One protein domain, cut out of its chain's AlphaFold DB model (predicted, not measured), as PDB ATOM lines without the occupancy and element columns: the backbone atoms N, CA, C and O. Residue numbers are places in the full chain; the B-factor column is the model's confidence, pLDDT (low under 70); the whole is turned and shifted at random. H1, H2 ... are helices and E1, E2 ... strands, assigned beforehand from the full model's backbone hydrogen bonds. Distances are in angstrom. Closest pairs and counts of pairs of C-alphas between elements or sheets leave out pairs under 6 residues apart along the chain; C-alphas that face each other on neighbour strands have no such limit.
ATOM      1  N   GLN A 149      15.670 -45.550  -8.391       96.19
ATOM      2  CA  GLN A 149      16.331 -45.388  -7.106       96.19
ATOM      3  C   GLN A 149      16.243 -43.931  -6.668       96.19
ATOM      4  O   GLN A 149      16.368 -43.030  -7.498       96.19
ATOM      5  N   ILE A 150      16.038 -43.695  -5.375       94.69
ATOM      6  CA  ILE A 150      16.033 -42.352  -4.791       94.69
ATOM      7  C   ILE A 150      16.958 -42.286  -3.581       94.69
ATOM      8  O   ILE A 150      16.898 -43.141  -2.702       94.69
ATOM      9  N   VAL A 151      17.798 -41.255  -3.530       93.44
ATOM     10  CA  VAL A 151      18.683 -40.970  -2.397       93.44
ATOM     11  C   VAL A 151      18.098 -39.836  -1.561       93.44
ATOM     12  O   VAL A 151      17.767 -38.764  -2.069       93.44
ATOM     13  N   MET A 152      17.962 -40.064  -0.261       89.44
ATOM     14  CA  MET A 152      17.500 -39.071   0.698       89.44
ATOM     15  C   MET A 152      18.524 -38.908   1.811       89.44
ATOM     16  O   MET A 152      19.040 -39.886   2.346       89.44
ATOM     17  N   SER A 153      18.786 -37.658   2.170       86.06
ATOM     18  CA  SER A 153      19.672 -37.302   3.270       86.06
ATOM     19  C   SER A 153      18.838 -36.808   4.450       86.06
ATOM     20  O   SER A 153      17.979 -35.940   4.292       86.06
ATOM     21  N   LEU A 154      19.076 -37.387   5.622       82.12
ATOM     22  CA  LEU A 154      18.440 -37.064   6.897       82.12
ATOM     23  C   LEU A 154      19.494 -36.540   7.880       82.12
ATOM     24  O   LEU A 154      20.694 -36.582   7.593       82.12
ATOM     25  N   ASP A 155      19.043 -36.034   9.029       78.81
ATOM     26  CA  ASP A 155      19.903 -35.579  10.129       78.81
ATOM     27  C   ASP A 155      20.999 -34.597   9.664       78.81
ATOM     28  O   ASP A 155      22.188 -34.808   9.871       78.81
ATOM     29  N   ASN A 156      20.622 -33.513   8.973       81.38
ATOM     30  CA  ASN A 156      21.575 -32.532   8.420       81.38
ATOM     31  C   ASN A 156      22.649 -33.153   7.501       81.38
ATOM     32  O   ASN A 156      23.801 -32.724   7.497       81.38
ATOM     33  N   ASN A 157      22.254 -34.143   6.697       77.44
ATOM     34  CA  ASN A 157      23.096 -34.898   5.764       77.44
ATOM     35  C   ASN A 157      24.060 -35.908   6.401       77.44
ATOM     36  O   ASN A 157      24.947 -36.407   5.708       77.44
ATOM     37  N   THR A 158      23.899 -36.262   7.679       81.62
ATOM     38  CA  THR A 158      24.746 -37.296   8.297       81.62
ATOM     39  C   THR A 158      24.305 -38.712   7.945       81.62
ATOM     40  O   THR A 158      25.151 -39.607   7.878       81.62
ATOM     41  N   LEU A 159      23.004 -38.918   7.707       83.12
ATOM     42  CA  LEU A 159      22.425 -40.202   7.319       83.12
ATOM     43  C   LEU A 159      21.957 -40.140   5.865       83.12
ATOM     44  O   LEU A 159      21.063 -39.368   5.527       83.12
ATOM     45  N   SER A 160      22.548 -40.971   5.009       87.44
ATOM     46  CA  SER A 160      22.128 -41.131   3.617       87.44
ATOM     47  C   SER A 160      21.418 -42.466   3.449       87.44
ATOM     48  O   SER A 160      21.981 -43.512   3.771       87.44
ATOM     49  N   LEU A 161      20.193 -42.418   2.932       88.69
ATOM     50  CA  LEU A 161      19.362 -43.575   2.632       88.69
ATOM     51  C   LEU A 161      19.110 -43.625   1.132       88.69
ATOM     52  O   LEU A 161      18.664 -42.646   0.535       88.69
ATOM     53  N   LYS A 162      19.362 -44.772   0.522       92.31
ATOM     54  CA  LYS A 162      19.072 -45.030  -0.882       92.31
ATOM     55  C   LYS A 162      17.967 -46.070  -0.966       92.31
ATOM     56  O   LYS A 162      18.122 -47.188  -0.497       92.31
ATOM     57  N   PHE A 163      16.847 -45.706  -1.567       92.81
ATOM     58  CA  PHE A 163      15.699 -46.587  -1.731       92.81
ATOM     59  C   PHE A 163      15.634 -47.089  -3.160       92.81
ATOM     60  O   PHE A 163      15.771 -46.301  -4.096       92.81
ATOM     61  N   ASP A 164      15.369 -48.378  -3.320       93.31
ATOM     62  CA  ASP A 164      14.962 -48.954  -4.593       93.31
ATOM     63  C   ASP A 164      13.439 -49.077  -4.616       93.31
ATOM     64  O   ASP A 164      12.828 -49.604  -3.679       93.31
ATOM     65  N   VAL A 165      12.824 -48.546  -5.668       92.56
ATOM     66  CA  VAL A 165      11.377 -48.428  -5.802       92.56
ATOM     67  C   VAL A 165      10.935 -49.137  -7.070       92.56
ATOM     68  O   VAL A 165      11.288 -48.724  -8.175       92.56
ATOM     69  N   ASP A 166      10.101 -50.165  -6.922       91.75
ATOM     70  CA  ASP A 166       9.468 -50.869  -8.036       91.75
ATOM     71  C   ASP A 166       7.947 -50.857  -7.890       91.75
ATOM     72  O   ASP A 166       7.395 -50.999  -6.797       91.75
ATOM     73  N   LYS A 167       7.250 -50.642  -9.009       90.31
ATOM     74  CA  LYS A 167       5.787 -50.476  -9.056       90.31
ATOM     75  C   LYS A 167       5.278 -49.478  -8.006       90.31
ATOM     76  O   LYS A 167       4.281 -49.727  -7.324       90.31
ATOM     77  N   GLY A 168       6.010 -48.368  -7.868       89.12
ATOM     78  CA  GLY A 168       5.759 -47.273  -6.927       89.12
ATOM     79  C   GLY A 168       6.016 -47.596  -5.449       89.12
ATOM     80  O   GLY A 168       5.740 -46.752  -4.599       89.12
ATOM     81  N   ARG A 169       6.471 -48.806  -5.111       88.81
ATOM     82  CA  ARG A 169       6.659 -49.267  -3.730       88.81
ATOM     83  C   ARG A 169       8.140 -49.469  -3.446       88.81
ATOM     84  O   ARG A 169       8.875 -49.928  -4.314       88.81
ATOM     85  N   ILE A 170       8.569 -49.139  -2.231       90.81
ATOM     86  CA  ILE A 170       9.937 -49.414  -1.785       90.81
ATOM     87  C   ILE A 170      10.099 -50.933  -1.679       90.81
ATOM     88  O   ILE A 170       9.262 -51.596  -1.071       90.81
ATOM     89  N   ILE A 171      11.153 -51.474  -2.289       89.88
ATOM     90  CA  ILE A 171      11.478 -52.910  -2.264       89.88
ATOM     91  C   ILE A 171      12.788 -53.197  -1.524       89.88
ATOM     92  O   ILE A 171      12.968 -54.282  -0.973       89.88
ATOM     93  N   SER A 172      13.695 -52.224  -1.467       89.00
ATOM     94  CA  SER A 172      14.900 -52.301  -0.646       89.00
ATOM     95  C   SER A 172      15.366 -50.917  -0.212       89.00
ATOM     96  O   SER A 172      15.016 -49.896  -0.814       89.00
ATOM     97  N   MET A 173      16.159 -50.905   0.855       89.69
ATOM     98  CA  MET A 173      16.819 -49.717   1.369       89.69
ATOM     99  C   MET A 173      18.294 -50.016   1.643       89.69
ATOM    100  O   MET A 173      18.645 -50.999   2.295       89.69
ATOM    101  N   GLU A 174      19.142 -49.122   1.159       88.56
ATOM    102  CA  GLU A 174      20.582 -49.082   1.343       88.56
ATOM    103  C   GLU A 174      20.957 -47.907   2.252       88.56
ATOM    104  O   GLU A 174      20.411 -46.810   2.115       88.56
ATOM    105  N   TYR A 175      21.896 -48.116   3.171       85.88
ATOM    106  CA  TYR A 175      22.401 -47.076   4.070       85.88
ATOM    107  C   TYR A 175      23.884 -47.307   4.401       85.88
ATOM    108  O   TYR A 175      24.436 -48.380   4.138       85.88
ATOM    109  N   ASP A 176      24.531 -46.283   4.957       80.81
ATOM    110  CA  ASP A 176      25.948 -46.329   5.338       80.81
ATOM    111  C   ASP A 176      26.177 -47.308   6.504       80.81
ATOM    112  O   ASP A 176      25.567 -47.171   7.567       80.81
ATOM    113  N   SER A 177      27.097 -48.260   6.312       77.88
ATOM    114  CA  SER A 177      27.476 -49.286   7.298       77.88
ATOM    115  C   SER A 177      27.792 -48.755   8.703       77.88
ATOM    116  O   SER A 177      27.568 -49.459   9.684       77.88
ATOM    117  N   LYS A 178      28.225 -47.494   8.856       81.81
ATOM    118  CA  LYS A 178      28.456 -46.903  10.188       81.81
ATOM    119  C   LYS A 178      27.194 -46.830  11.063       81.81
ATOM    120  O   LYS A 178      27.308 -46.657  12.273       81.81
ATOM    121  N   PHE A 179      26.010 -46.955  10.461       80.19
ATOM    122  CA  PHE A 179      24.719 -46.974  11.149       80.19
ATOM    123  C   PHE A 179      24.119 -48.382  11.288       80.19
ATOM    124  O   PHE A 179      22.959 -48.496  11.659       80.19
ATOM    125  N   GLU A 180      24.867 -49.458  11.022       75.44
ATOM    126  CA  GLU A 180      24.352 -50.843  11.035       75.44
ATOM    127  C   GLU A 180      23.668 -51.245  12.354       75.44
ATOM    128  O   GLU A 180      22.692 -51.989  12.344       75.44
ATOM    129  N   ASN A 181      24.114 -50.683  13.481       76.19
ATOM    130  CA  ASN A 181      23.548 -50.936  14.810       76.19
ATOM    131  C   ASN A 181      22.562 -49.850  15.287       76.19
ATOM    132  O   ASN A 181      22.269 -49.757  16.479       76.19
ATOM    133  N   ASP A 182      22.075 -48.986  14.393       78.75
ATOM    134  CA  ASP A 182      21.108 -47.945  14.738       78.75
ATOM    135  C   ASP A 182      19.681 -48.515  14.778       78.75
ATOM    136  O   ASP A 182      19.087 -48.852  13.752       78.75
ATOM    137  N   ASN A 183      19.101 -48.587  15.979       76.62
ATOM    138  CA  ASN A 183      17.757 -49.130  16.207       76.62
ATOM    139  C   ASN A 183      16.661 -48.431  15.379       76.62
ATOM    140  O   ASN A 183      15.655 -49.061  15.048       76.62
ATOM    141  N   ARG A 184      16.861 -47.163  14.986       77.06
ATOM    142  CA  ARG A 184      15.903 -46.410  14.156       77.06
ATOM    143  C   ARG A 184      15.713 -47.045  12.778       77.06
ATOM    144  O   ARG A 184      14.648 -46.914  12.178       77.06
ATOM    145  N   LEU A 185      16.724 -47.749  12.264       77.62
ATOM    146  CA  LEU A 185      16.646 -48.401  10.957       77.62
ATOM    147  C   LEU A 185      15.677 -49.587  10.983       77.62
ATOM    148  O   LEU A 185      14.867 -49.714  10.068       77.62
ATOM    149  N   ALA A 186      15.701 -50.404  12.040       72.19
ATOM    150  CA  ALA A 186      14.800 -51.550  12.206       72.19
ATOM    151  C   ALA A 186      13.320 -51.135  12.321       72.19
ATOM    152  O   ALA A 186      12.429 -51.796  11.776       72.19
ATOM    153  N   GLU A 187      13.052 -50.012  12.987       77.31
ATOM    154  CA  GLU A 187      11.717 -49.409  13.020       77.31
ATOM    155  C   GLU A 187      11.285 -48.949  11.621       77.31
ATOM    156  O   GLU A 187      10.157 -49.213  11.196       77.31
ATOM    157  N   LEU A 188      12.198 -48.325  10.869       78.38
ATOM    158  CA  LEU A 188      11.920 -47.823   9.528       78.38
ATOM    159  C   LEU A 188      11.570 -48.948   8.544       78.38
ATOM    160  O   LEU A 188      10.592 -48.832   7.814       78.38
ATOM    161  N   THR A 189      12.297 -50.062   8.519       73.56
ATOM    162  CA  THR A 189      11.943 -51.189   7.635       73.56
ATOM    163  C   THR A 189      10.632 -51.848   8.023       73.56
ATOM    164  O   THR A 189       9.869 -52.223   7.131       73.56
ATOM    165  N   THR A 190      10.331 -51.949   9.318       76.38
ATOM    166  CA  THR A 190       9.026 -52.441   9.775       76.38
ATOM    167  C   THR A 190       7.910 -51.531   9.268       76.38
ATOM    168  O   THR A 190       6.917 -52.022   8.735       76.38
ATOM    169  N   ALA A 191       8.098 -50.212   9.355       80.56
ATOM    170  CA  ALA A 191       7.134 -49.226   8.874       80.56
ATOM    171  C   ALA A 191       6.988 -49.211   7.340       80.56
ATOM    172  O   ALA A 191       5.900 -48.944   6.828       80.56
ATOM    173  N   LEU A 192       8.067 -49.479   6.601       80.56
ATOM    174  CA  LEU A 192       8.072 -49.483   5.134       80.56
ATOM    175  C   LEU A 192       7.609 -50.814   4.526       80.56
ATOM    176  O   LEU A 192       7.176 -50.844   3.373       80.56
ATOM    177  N   SER A 193       7.688 -51.908   5.281       75.94
ATOM    178  CA  SER A 193       7.262 -53.229   4.827       75.94
ATOM    179  C   SER A 193       5.748 -53.389   4.923       75.94
ATOM    180  O   SER A 193       5.110 -53.016   5.902       75.94
ATOM    181  N   SER A 194       5.155 -54.029   3.919       72.81
ATOM    182  CA  SER A 194       3.766 -54.500   3.976       72.81
ATOM    183  C   SER A 194       3.706 -56.012   3.783       72.81
ATOM    184  O   SER A 194       4.651 -56.615   3.273       72.81
ATOM    185  N   LYS A 195       2.562 -56.635   4.107       67.38
ATOM    186  CA  LYS A 195       2.334 -58.087   3.929       67.38
ATOM    187  C   LYS A 195       2.685 -58.596   2.518       67.38
ATOM    188  O   LYS A 195       3.019 -59.766   2.362       67.38
ATOM    189  N   HIS A 196       2.609 -57.736   1.502       69.19
ATOM    190  CA  HIS A 196       2.859 -58.080   0.098       69.19
ATOM    191  C   HIS A 196       4.103 -57.405  -0.497       69.19
ATOM    192  O   HIS A 196       4.406 -57.601  -1.672       69.19
ATOM    193  N   THR A 197       4.818 -56.587   0.274       66.69
ATOM    194  CA  THR A 197       6.028 -55.894  -0.180       66.69
ATOM    195  C   THR A 197       6.983 -55.784   1.005       66.69
ATOM    196  O   THR A 197       6.986 -54.758   1.688       66.69
ATOM    197  N   PRO A 198       7.715 -56.865   1.323       70.12
ATOM    198  CA  PRO A 198       8.761 -56.806   2.331       70.12
ATOM    199  C   PRO A 198       9.900 -55.920   1.823       70.12
ATOM    200  O   PRO A 198      10.288 -56.015   0.658       70.12
ATOM    201  N   VAL A 199      10.424 -55.063   2.696       76.25
ATOM    202  CA  VAL A 199      11.591 -54.228   2.405       76.25
ATOM    203  C   VAL A 199      12.815 -54.885   3.020       76.25
ATOM    204  O   VAL A 199      12.836 -55.183   4.211       76.25
ATOM    205  N   TYR A 200      13.838 -55.110   2.202       71.00
ATOM    206  CA  TYR A 200      15.098 -55.699   2.654       71.00
ATOM    207  C   TYR A 200      16.179 -54.636   2.811       71.00
ATOM    208  O   TYR A 200      16.207 -53.644   2.076       71.00
ATOM    209  N   PHE A 201      17.084 -54.873   3.755       72.12
ATOM    210  CA  PHE A 201      18.251 -54.030   3.958       72.12
ATOM    211  C   PHE A 201      19.477 -54.586   3.272       72.12
ATOM    212  O   PHE A 201      19.706 -55.796   3.247       72.12
ATOM    213  N   SER A 202      20.321 -53.662   2.843       72.75
ATOM    214  CA  SER A 202      21.714 -53.942   2.543       72.75
ATOM    215  C   SER A 202      22.565 -52.751   2.949       72.75
ATOM    216  O   SER A 202      22.200 -51.603   2.706       72.75
ATOM    217  N   THR A 203      23.713 -53.008   3.555       68.56
ATOM    218  CA  THR A 203      24.728 -51.981   3.783       68.56
ATOM    219  C   THR A 203      25.556 -51.791   2.518       68.56
ATOM    220  O   THR A 203      25.829 -52.759   1.807       68.56
ATOM    221  N   PHE A 204      26.029 -50.573   2.275       65.25
ATOM    222  CA  PHE A 204      27.138 -50.340   1.352       65.25
ATOM    223  C   PHE A 204      28.336 -49.769   2.117       65.25
ATOM    224  O   PHE A 204      28.175 -49.019   3.082       65.25
ATOM    225  N   GLN A 205      29.537 -50.160   1.694       52.06
ATOM    226  CA  GLN A 205      30.784 -49.525   2.118       52.06
ATOM    227  C   GLN A 205      31.158 -48.463   1.082       52.06
ATOM    228  O   GLN A 205      30.991 -48.691  -0.119       52.06
TER     229      GLN A 205
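AT A GLANCE: This is residues 149 to 205 of the 206 residues of a protein of Pichia kudriavzevii (UniProt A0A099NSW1). A strongly twisted sheet of four strands has a single helix, H1, over one face, running along the strands, while no named helix covers the other face. Strands E1, E2 and E3 fold back and forth side by side, and E4 joins at the E3 edge after the chain has passed through H1. The printed part has 57 residues, with four named strands and one named helix in the order E1, E2, E3, H1, E4; the sheet, in the order E1, E2, E3, E4, is mixed, and the class is mixed, helices and strands. The whole is compact, with a radius of gyration of the C-alphas of 11.1 A, and spans 30 by 21 by 20 A.

IN THESE COORDINATES: The two longest strands are E2, residues 159 to 166, 22.7 A from first to last C-alpha, and E3, residues 169 to 176, 21.5 A. E1, residues 149 to 154, measures 16.4 A and begins at C-alpha 149 at (16.331, -45.388, -7.106). E4, residues 200 to 204, measures 13.2 A and ends at C-alpha 204 at (27.138, -50.340, 1.352). H1, residues 183 to 192, measures 14.7 A and begins at C-alpha 183 at (17.757, -49.130, 16.207).

HOW THE PARTS SIT: E1, E2 and E3 form a meander, each strand the antiparallel neighbour of the one before. E2 and E3 are a hairpin, with 153 degrees between their directions; N 162 and O 174 are within hydrogen-bond range at 2.8 A. E1 and E2 are a hairpin too, at 154 degrees, with N 152 and O 161 at 2.8 A. E3 and E4 are parallel at 31 degrees, with N 173 and O 200 at 3.0 A. E1 and E4 are the edge strands, and E4 is apart from both E1 and E2. H1 is on the sheet at a height of 10.0 A, over E3 and along the strands, at 5 degrees to E3 on the local plane; these make two layers, a helix on one face of a sheet. The closest C-alphas of H1 and E3 are those of Leu 192 and Ile 170, 7.2 A apart; those of H1 and E4 are Thr 189 and Tyr 200, 7.4 A apart. E3, H1 and E4 form a strand-helix-strand unit, two parallel neighbour strands with a helix between them in the chain, and its crossover is right-handed. In H1 every O i to N i+4 pair is within hydrogen-bond range.

THE WHOLE: The C-alphas farthest apart, those of Asn 156 and His 196, are 32.7 A from each other. The printed part has no cut. The links E1 to E2 and E2 to E3 are tight, those from E3 to H1 and H1 to E4 are short, and no link is long. The mean pLDDT of the printed part is 80.8, and residues 195 to 197 and 203 to 205 are under 70.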